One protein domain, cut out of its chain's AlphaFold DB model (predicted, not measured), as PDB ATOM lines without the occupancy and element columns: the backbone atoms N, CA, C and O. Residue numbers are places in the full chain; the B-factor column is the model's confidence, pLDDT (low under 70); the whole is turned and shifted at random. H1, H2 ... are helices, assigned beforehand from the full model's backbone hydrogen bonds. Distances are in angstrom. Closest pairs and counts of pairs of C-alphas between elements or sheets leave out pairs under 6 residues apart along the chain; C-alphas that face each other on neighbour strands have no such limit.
ATOM      1  N   PRO A  61     -48.111  48.797 -31.211       82.25
ATOM      2  CA  PRO A  61     -47.081  49.838 -31.332       82.25
ATOM      3  C   PRO A  61     -46.865  50.671 -30.060       82.25
ATOM      4  O   PRO A  61     -45.879  51.400 -29.944       82.25
ATOM      5  N   LYS A  62     -47.794  50.599 -29.097       84.00
ATOM      6  CA  LYS A  62     -47.669  51.251 -27.783       84.00
ATOM      7  C   LYS A  62     -46.872  50.411 -26.783       84.00
ATOM      8  O   LYS A  62     -46.419  50.951 -25.772       84.00
ATOM      9  N   GLN A  63     -46.729  49.112 -27.030       83.06
ATOM     10  CA  GLN A  63     -45.997  48.214 -26.156       83.06
ATOM     11  C   GLN A  63     -44.494  48.416 -26.355       83.06
ATOM     12  O   GLN A  63     -44.001  48.617 -27.463       83.06
ATOM     13  N   LYS A  64     -43.745  48.394 -25.253       80.75
ATOM     14  CA  LYS A  64     -42.282  48.401 -25.304       80.75
ATOM     15  C   LYS A  64     -41.797  46.961 -25.286       80.75
ATOM     16  O   LYS A  64     -42.228  46.186 -24.437       80.75
ATOM     17  N   VAL A  65     -40.851  46.632 -26.162       83.94
ATOM     18  CA  VAL A  65     -40.135  45.358 -26.069       83.94
ATOM     19  C   VAL A  65     -39.305  45.372 -24.796       83.94
ATOM     20  O   VAL A  65     -38.373  46.166 -24.668       83.94
ATOM     21  N   TYR A  66     -39.671  44.502 -23.858       79.56
ATOM     22  CA  TYR A  66     -38.930  44.311 -22.616       79.56
ATOM     23  C   TYR A  66     -37.561  43.676 -22.882       79.56
ATOM     24  O   TYR A  66     -36.549  44.136 -22.360       79.56
ATOM     25  N   LYS A  67     -37.528  42.650 -23.740       85.75
ATOM     26  CA  LYS A  67     -36.319  41.920 -24.112       85.75
ATOM     27  C   LYS A  67     -36.365  41.556 -25.592       85.75
ATOM     28  O   LYS A  67     -37.345  40.978 -26.050       85.75
ATOM     29  N   TRP A  68     -35.306  41.906 -26.311       90.50
ATOM     30  CA  TRP A  68     -35.087  41.450 -27.682       90.50
ATOM     31  C   TRP A  68     -34.550  40.023 -27.665       90.50
ATOM     32  O   TRP A  68     -33.785  39.664 -26.765       90.50
ATOM     33  N   THR A  69     -34.964  39.212 -28.635       91.94
ATOM     34  CA  THR A  69     -34.428  37.856 -28.794       91.94
ATOM     35  C   THR A  69     -33.008  37.903 -29.350       91.94
ATOM     36  O   THR A  69     -32.554  38.931 -29.860       91.94
ATOM     37  N   GLU A  70     -32.284  36.794 -29.250       91.06
ATOM     38  CA  GLU A  70     -30.937  36.691 -29.819       91.06
ATOM     39  C   GLU A  70     -30.961  36.884 -31.342       91.06
ATOM     40  O   GLU A  70     -30.126  37.617 -31.872       91.06
ATOM     41  N   ASP A  71     -31.985  36.361 -32.022       90.44
ATOM     42  CA  ASP A  71     -32.193  36.532 -33.464       90.44
ATOM     43  C   ASP A  71     -32.441  37.998 -33.853       90.44
ATOM     44  O   ASP A  71     -31.895  38.491 -34.848       90.44
ATOM     45  N   ASP A  72     -33.212  38.731 -33.039       91.75
ATOM     46  CA  ASP A  72     -33.424  40.174 -33.217       91.75
ATOM     47  C   ASP A  72     -32.101  40.941 -33.136       91.75
ATOM     48  O   ASP A  72     -31.829  41.842 -33.937       91.75
ATOM     49  N   ILE A  73     -31.275  40.592 -32.146       91.31
ATOM     50  CA  ILE A  73     -29.988  41.239 -31.892       91.31
ATOM     51  C   ILE A  73     -29.004  40.904 -33.016       91.31
ATOM     52  O   ILE A  73     -28.383  41.818 -33.563       91.31
ATOM     53  N   ALA A  74     -28.897  39.636 -33.415       91.69
ATOM     54  CA  ALA A  74     -28.025  39.189 -34.498       91.69
ATOM     55  C   ALA A  74     -28.382  39.862 -35.835       91.69
ATOM     56  O   ALA A  74     -27.509  40.404 -36.525       91.69
ATOM     57  N   SER A  75     -29.676  39.929 -36.162       90.62
ATOM     58  CA  SER A  75     -30.179  40.620 -37.356       90.62
ATOM     59  C   SER A  75     -29.876  42.120 -37.309       90.62
ATOM     60  O   SER A  75     -29.429  42.712 -38.295       90.62
ATOM     61  N   ALA A  76     -30.047  42.749 -36.144       92.00
ATOM     62  CA  ALA A  76     -29.751  44.164 -35.953       92.00
ATOM     63  C   ALA A  76     -28.255  44.489 -36.054       92.00
ATOM     64  O   ALA A  76     -27.898  45.526 -36.621       92.00
ATOM     65  N   ILE A  77     -27.381  43.625 -35.528       91.94
ATOM     66  CA  ILE A  77     -25.924  43.749 -35.657       91.94
ATOM     67  C   ILE A  77     -25.524  43.637 -37.128       91.94
ATOM     68  O   ILE A  77     -24.791  44.497 -37.615       91.94
ATOM     69  N   THR A  78     -26.066  42.651 -37.843       92.94
ATOM     70  CA  THR A  78     -25.806  42.441 -39.275       92.94
ATOM     71  C   THR A  78     -26.231  43.654 -40.104       92.94
ATOM     72  O   THR A  78     -25.451  44.194 -40.884       92.94
ATOM     73  N   LEU A  79     -27.441  44.176 -39.894       91.88
ATOM     74  CA  LEU A  79     -27.904  45.365 -40.615       91.88
ATOM     75  C   LEU A  79     -27.059  46.612 -40.290       91.88
ATOM     76  O   LEU A  79     -26.813  47.459 -41.152       91.88
ATOM     77  N   ARG A  80     -26.604  46.735 -39.038       92.25
ATOM     78  CA  ARG A  80     -25.763  47.851 -38.590       92.25
ATOM     79  C   ARG A  80     -24.345  47.770 -39.149       92.25
ATOM     80  O   ARG A  80     -23.797  48.827 -39.455       92.25
ATOM     81  N   SER A  81     -23.772  46.573 -39.291       93.62
ATOM     82  CA  SER A  81     -22.440  46.385 -39.878       93.62
ATOM     83  C   SER A  81     -22.422  46.734 -41.367       93.62
ATOM     84  O   SER A  81     -21.447  47.313 -41.834       93.62
ATOM     85  N   LEU A  82     -23.527  46.489 -42.082       93.88
ATOM     86  CA  LEU A  82     -23.688  46.913 -43.476       93.88
ATOM     87  C   LEU A  82     -23.737  48.440 -43.613       93.88
ATOM     88  O   LEU A  82     -23.063  49.019 -44.463       93.88
ATOM     89  N   SER A  83     -24.554  49.118 -42.799       95.44
ATOM     90  CA  SER A  83     -24.626  50.582 -42.818       95.44
ATOM     91  C   SER A  83     -25.278  51.154 -41.552       95.44
ATOM     92  O   SER A  83     -26.510  51.158 -41.428       95.44
ATOM     93  N   PRO A  84     -24.498  51.770 -40.641       92.94
ATOM     94  CA  PRO A  84     -25.042  52.391 -39.432       92.94
ATOM     95  C   PRO A  84     -26.030  53.529 -39.725       92.94
ATOM     96  O   PRO A  84     -27.003  53.729 -38.994       92.94
ATOM     97  N   LYS A  85     -25.804  54.275 -40.817       94.12
ATOM     98  CA  LYS A  85     -26.690  55.368 -41.252       94.12
ATOM     99  C   LYS A  85     -28.048  54.828 -41.702       94.12
ATOM    100  O   LYS A  85     -29.072  55.366 -41.284       94.12
ATOM    101  N   THR A  86     -28.051  53.751 -42.488       93.06
ATOM    102  CA  THR A  86     -29.281  53.099 -42.965       93.06
ATOM    103  C   THR A  86     -30.062  52.498 -41.806       93.06
ATOM    104  O   THR A  86     -31.263  52.730 -41.699       93.06
ATOM    105  N   TYR A  87     -29.377  51.832 -40.869       94.44
ATOM    106  CA  TYR A  87     -30.000  51.325 -39.644       94.44
ATOM    107  C   TYR A  87     -30.717  52.442 -38.868       94.44
ATOM    108  O   TYR A  87     -31.884  52.312 -38.493       94.44
ATOM    109  N   ARG A  88     -30.034  53.580 -38.663       93.75
ATOM    110  CA  ARG A  88     -30.605  54.739 -37.964       93.75
ATOM    111  C   ARG A  88     -31.811  55.316 -38.704       93.75
ATOM    112  O   ARG A  88     -32.799  55.643 -38.056       93.75
ATOM    113  N   TYR A  89     -31.738  55.419 -40.029       95.25
ATOM    114  CA  TYR A  89     -32.836  55.908 -40.859       95.25
ATOM    115  C   TYR A  89     -34.068  54.999 -40.775       95.25
ATOM    116  O   TYR A  89     -35.164  55.472 -40.478       95.25
ATOM    117  N   LEU A  90     -33.890  53.686 -40.956       94.00
ATOM    118  CA  LEU A  90     -34.987  52.717 -40.891       94.00
ATOM    119  C   LEU A  90     -35.685  52.743 -39.530       94.00
ATOM    120  O   LEU A  90     -36.911  52.796 -39.454       94.00
ATOM    121  N   ARG A  91     -34.906  52.777 -38.446       92.31
ATOM    122  CA  ARG A  91     -35.450  52.793 -37.088       92.31
ATOM    123  C   ARG A  91     -36.114  54.121 -36.724       92.31
ATOM    124  O   ARG A  91     -37.221  54.133 -36.195       92.31
ATOM    125  N   ASN A  92     -35.429  55.242 -36.937       91.69
ATOM    126  CA  ASN A  92     -35.868  56.526 -36.391       91.69
ATOM    127  C   ASN A  92     -36.836  57.260 -37.321       91.69
ATOM    128  O   ASN A  92     -37.811  57.819 -36.824       91.69
ATOM    129  N   GLU A  93     -36.604  57.216 -38.634       93.81
ATOM    130  CA  GLU A  93     -37.427  57.921 -39.625       93.81
ATOM    131  C   GLU A  93     -38.556  57.028 -40.135       93.81
ATOM    132  O   GLU A  93     -39.716  57.431 -40.141       93.81
ATOM    133  N   LYS A  94     -38.240  55.780 -40.513       93.88
ATOM    134  CA  LYS A  94     -39.234  54.823 -41.034       93.88
ATOM    135  C   LYS A  94     -39.922  53.979 -39.962       93.88
ATOM    136  O   LYS A  94     -40.799  53.196 -40.304       93.88
ATOM    137  N   LYS A  95     -39.558  54.159 -38.687       90.94
ATOM    138  CA  LYS A  95     -40.172  53.489 -37.524       90.94
ATOM    139  C   LYS A  95     -40.188  51.958 -37.619       90.94
ATOM    140  O   LYS A  95     -41.084  51.321 -37.077       90.94
ATOM    141  N   TYR A  96     -39.187  51.364 -38.271       92.38
ATOM    142  CA  TYR A  96     -39.036  49.909 -38.281       92.38
ATOM    143  C   TYR A  96     -38.813  49.384 -36.852       92.38
ATOM    144  O   TYR A  96     -38.108  50.044 -36.073       92.38
ATOM    145  N   PRO A  97     -39.358  48.199 -36.509       91.69
ATOM    146  CA  PRO A  97     -39.243  47.593 -35.183       91.69
ATOM    147  C   PRO A  97     -37.826  47.043 -34.959       91.69
ATOM    148  O   PRO A  97     -37.582  45.846 -34.960       91.69
ATOM    149  N   LEU A  98     -36.847  47.934 -34.808       92.00
ATOM    150  CA  LEU A  98     -35.442  47.570 -34.656       92.00
ATOM    151  C   LEU A  98     -34.944  47.848 -33.229       92.00
ATOM    152  O   LEU A  98     -35.282  48.898 -32.650       92.00
ATOM    153  N   PRO A  99     -34.074  46.976 -32.682       91.38
ATOM    154  CA  PRO A  99     -33.430  47.189 -31.395       91.38
ATOM    155  C   PRO A  99     -32.762  48.562 -31.267       91.38
ATOM    156  O   PRO A  99     -32.333  49.199 -32.238       91.38
ATOM    157  N   GLY A 100     -32.689  49.059 -30.035       84.38
ATOM    158  CA  GLY A 100     -32.008  50.315 -29.739       84.38
ATOM    159  C   GLY A 100     -30.500  50.230 -29.991       84.38
ATOM    160  O   GLY A 100     -29.917  49.170 -30.190       84.38
ATOM    161  N   TYR A 101     -29.818  51.374 -29.951       68.94
ATOM    162  CA  TYR A 101     -28.353  51.356 -29.977       68.94
ATOM    163  C   TYR A 101     -27.772  50.750 -28.686       68.94
ATOM    164  O   TYR A 101     -26.754  50.073 -28.737       68.94
ATOM    165  N   LYS A 102     -28.463  50.957 -27.554       64.50
ATOM    166  CA  LYS A 102     -28.054  50.540 -26.204       64.50
ATOM    167  C   LYS A 102     -28.543  49.146 -25.776       64.50
ATOM    168  O   LYS A 102     -28.386  48.801 -24.620       64.50
ATOM    169  N   THR A 103     -29.174  48.367 -26.656       59.31
ATOM    170  CA  THR A 103     -29.684  47.026 -26.300       59.31
ATOM    171  C   THR A 103     -28.609  45.934 -26.318       59.31
ATOM    172  O   THR A 103     -28.927  44.785 -26.046       59.31
ATOM    173  N   ASN A 104     -27.345  46.289 -26.578       45.41
ATOM    174  CA  ASN A 104     -26.192  45.423 -26.334       45.41
ATOM    175  C   ASN A 104     -25.685  45.651 -24.904       45.41
ATOM    176  O   ASN A 104     -24.708  46.370 -24.707       45.41
ATOM    177  N   THR A 105     -26.347  45.056 -23.919       36.47
ATOM    178  CA  THR A 105     -25.703  44.782 -22.631       36.47
ATOM    179  C   THR A 105     -26.181  43.415 -22.168       36.47
ATOM    180  O   THR A 105     -27.220  43.287 -21.521       36.47
ATOM    181  N   ILE A 106     -25.463  42.394 -22.634       38.62
ATOM    182  CA  ILE A 106     -25.234  41.176 -21.855       38.62
ATOM    183  C   ILE A 106     -24.132  41.533 -20.859       38.62
ATOM    184  O   ILE A 106     -23.194  42.244 -21.295       38.62
TER     185      ILE A 106
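What this domain is: This is residues 61 to 106 of the 106 residues of an uncharacterized protein of Schizaphis graminum (UniProt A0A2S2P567). Two helices, H1 and H2, meet at their ends in a corner and make a V, and the last stretch, residues 93 to 106, folds back from the far end of H2 across the mouth of the V towards H1. Residues 61 to 69 form a drawn-out tail that leads into H1, while residues 81 to 86 stick out at the corner. The printed part has 46 residues with two named helices, H1 then H2, and no named strand; the class is all helix, although under half of the residues, 22 of 46, are in named elements. The whole is compact, with a radius of gyration of the C-alphas of 10.4 A and spans of 25 by 24 by 16 A.

How they stand to each other: Start with the longest helix, H1, residues 70 to 82. A tight link of one residue, Ser 83, leads to H2, residues 84 to 92. The two only just touch, with 3 pairs of C-alphas within 8 A, and touch only at the corner by their link. H1 touches H2 with residues 79 to 80 alone; the closest C-alphas, those of Arg 80 and Tyr 87, are 5.6 A apart. Their lines stand at a steep tilt of 54 degrees, opposite ways. In H1 and H2, every O i to N i+4 pair is within hydrogen-bond range.

Where its parts are: Find C-alpha 70 at (-30.937, 36.691, -29.819); from there H1 runs 18.5 A to C-alpha 82. H2 begins at C-alpha 84 and ends 12.0 A away at C-alpha 92, at (-35.868, 56.526, -36.391).

The domain as a whole: The C-alphas farthest apart, those of Lys 62 and Leu 82, are 29.0 A apart. The printed part has no cut and ends at residue 106, the chain's last. Look at the B-factor column: pLDDT is under 70 in residues 101 to 106, with a mean of 85.6 over the printed part.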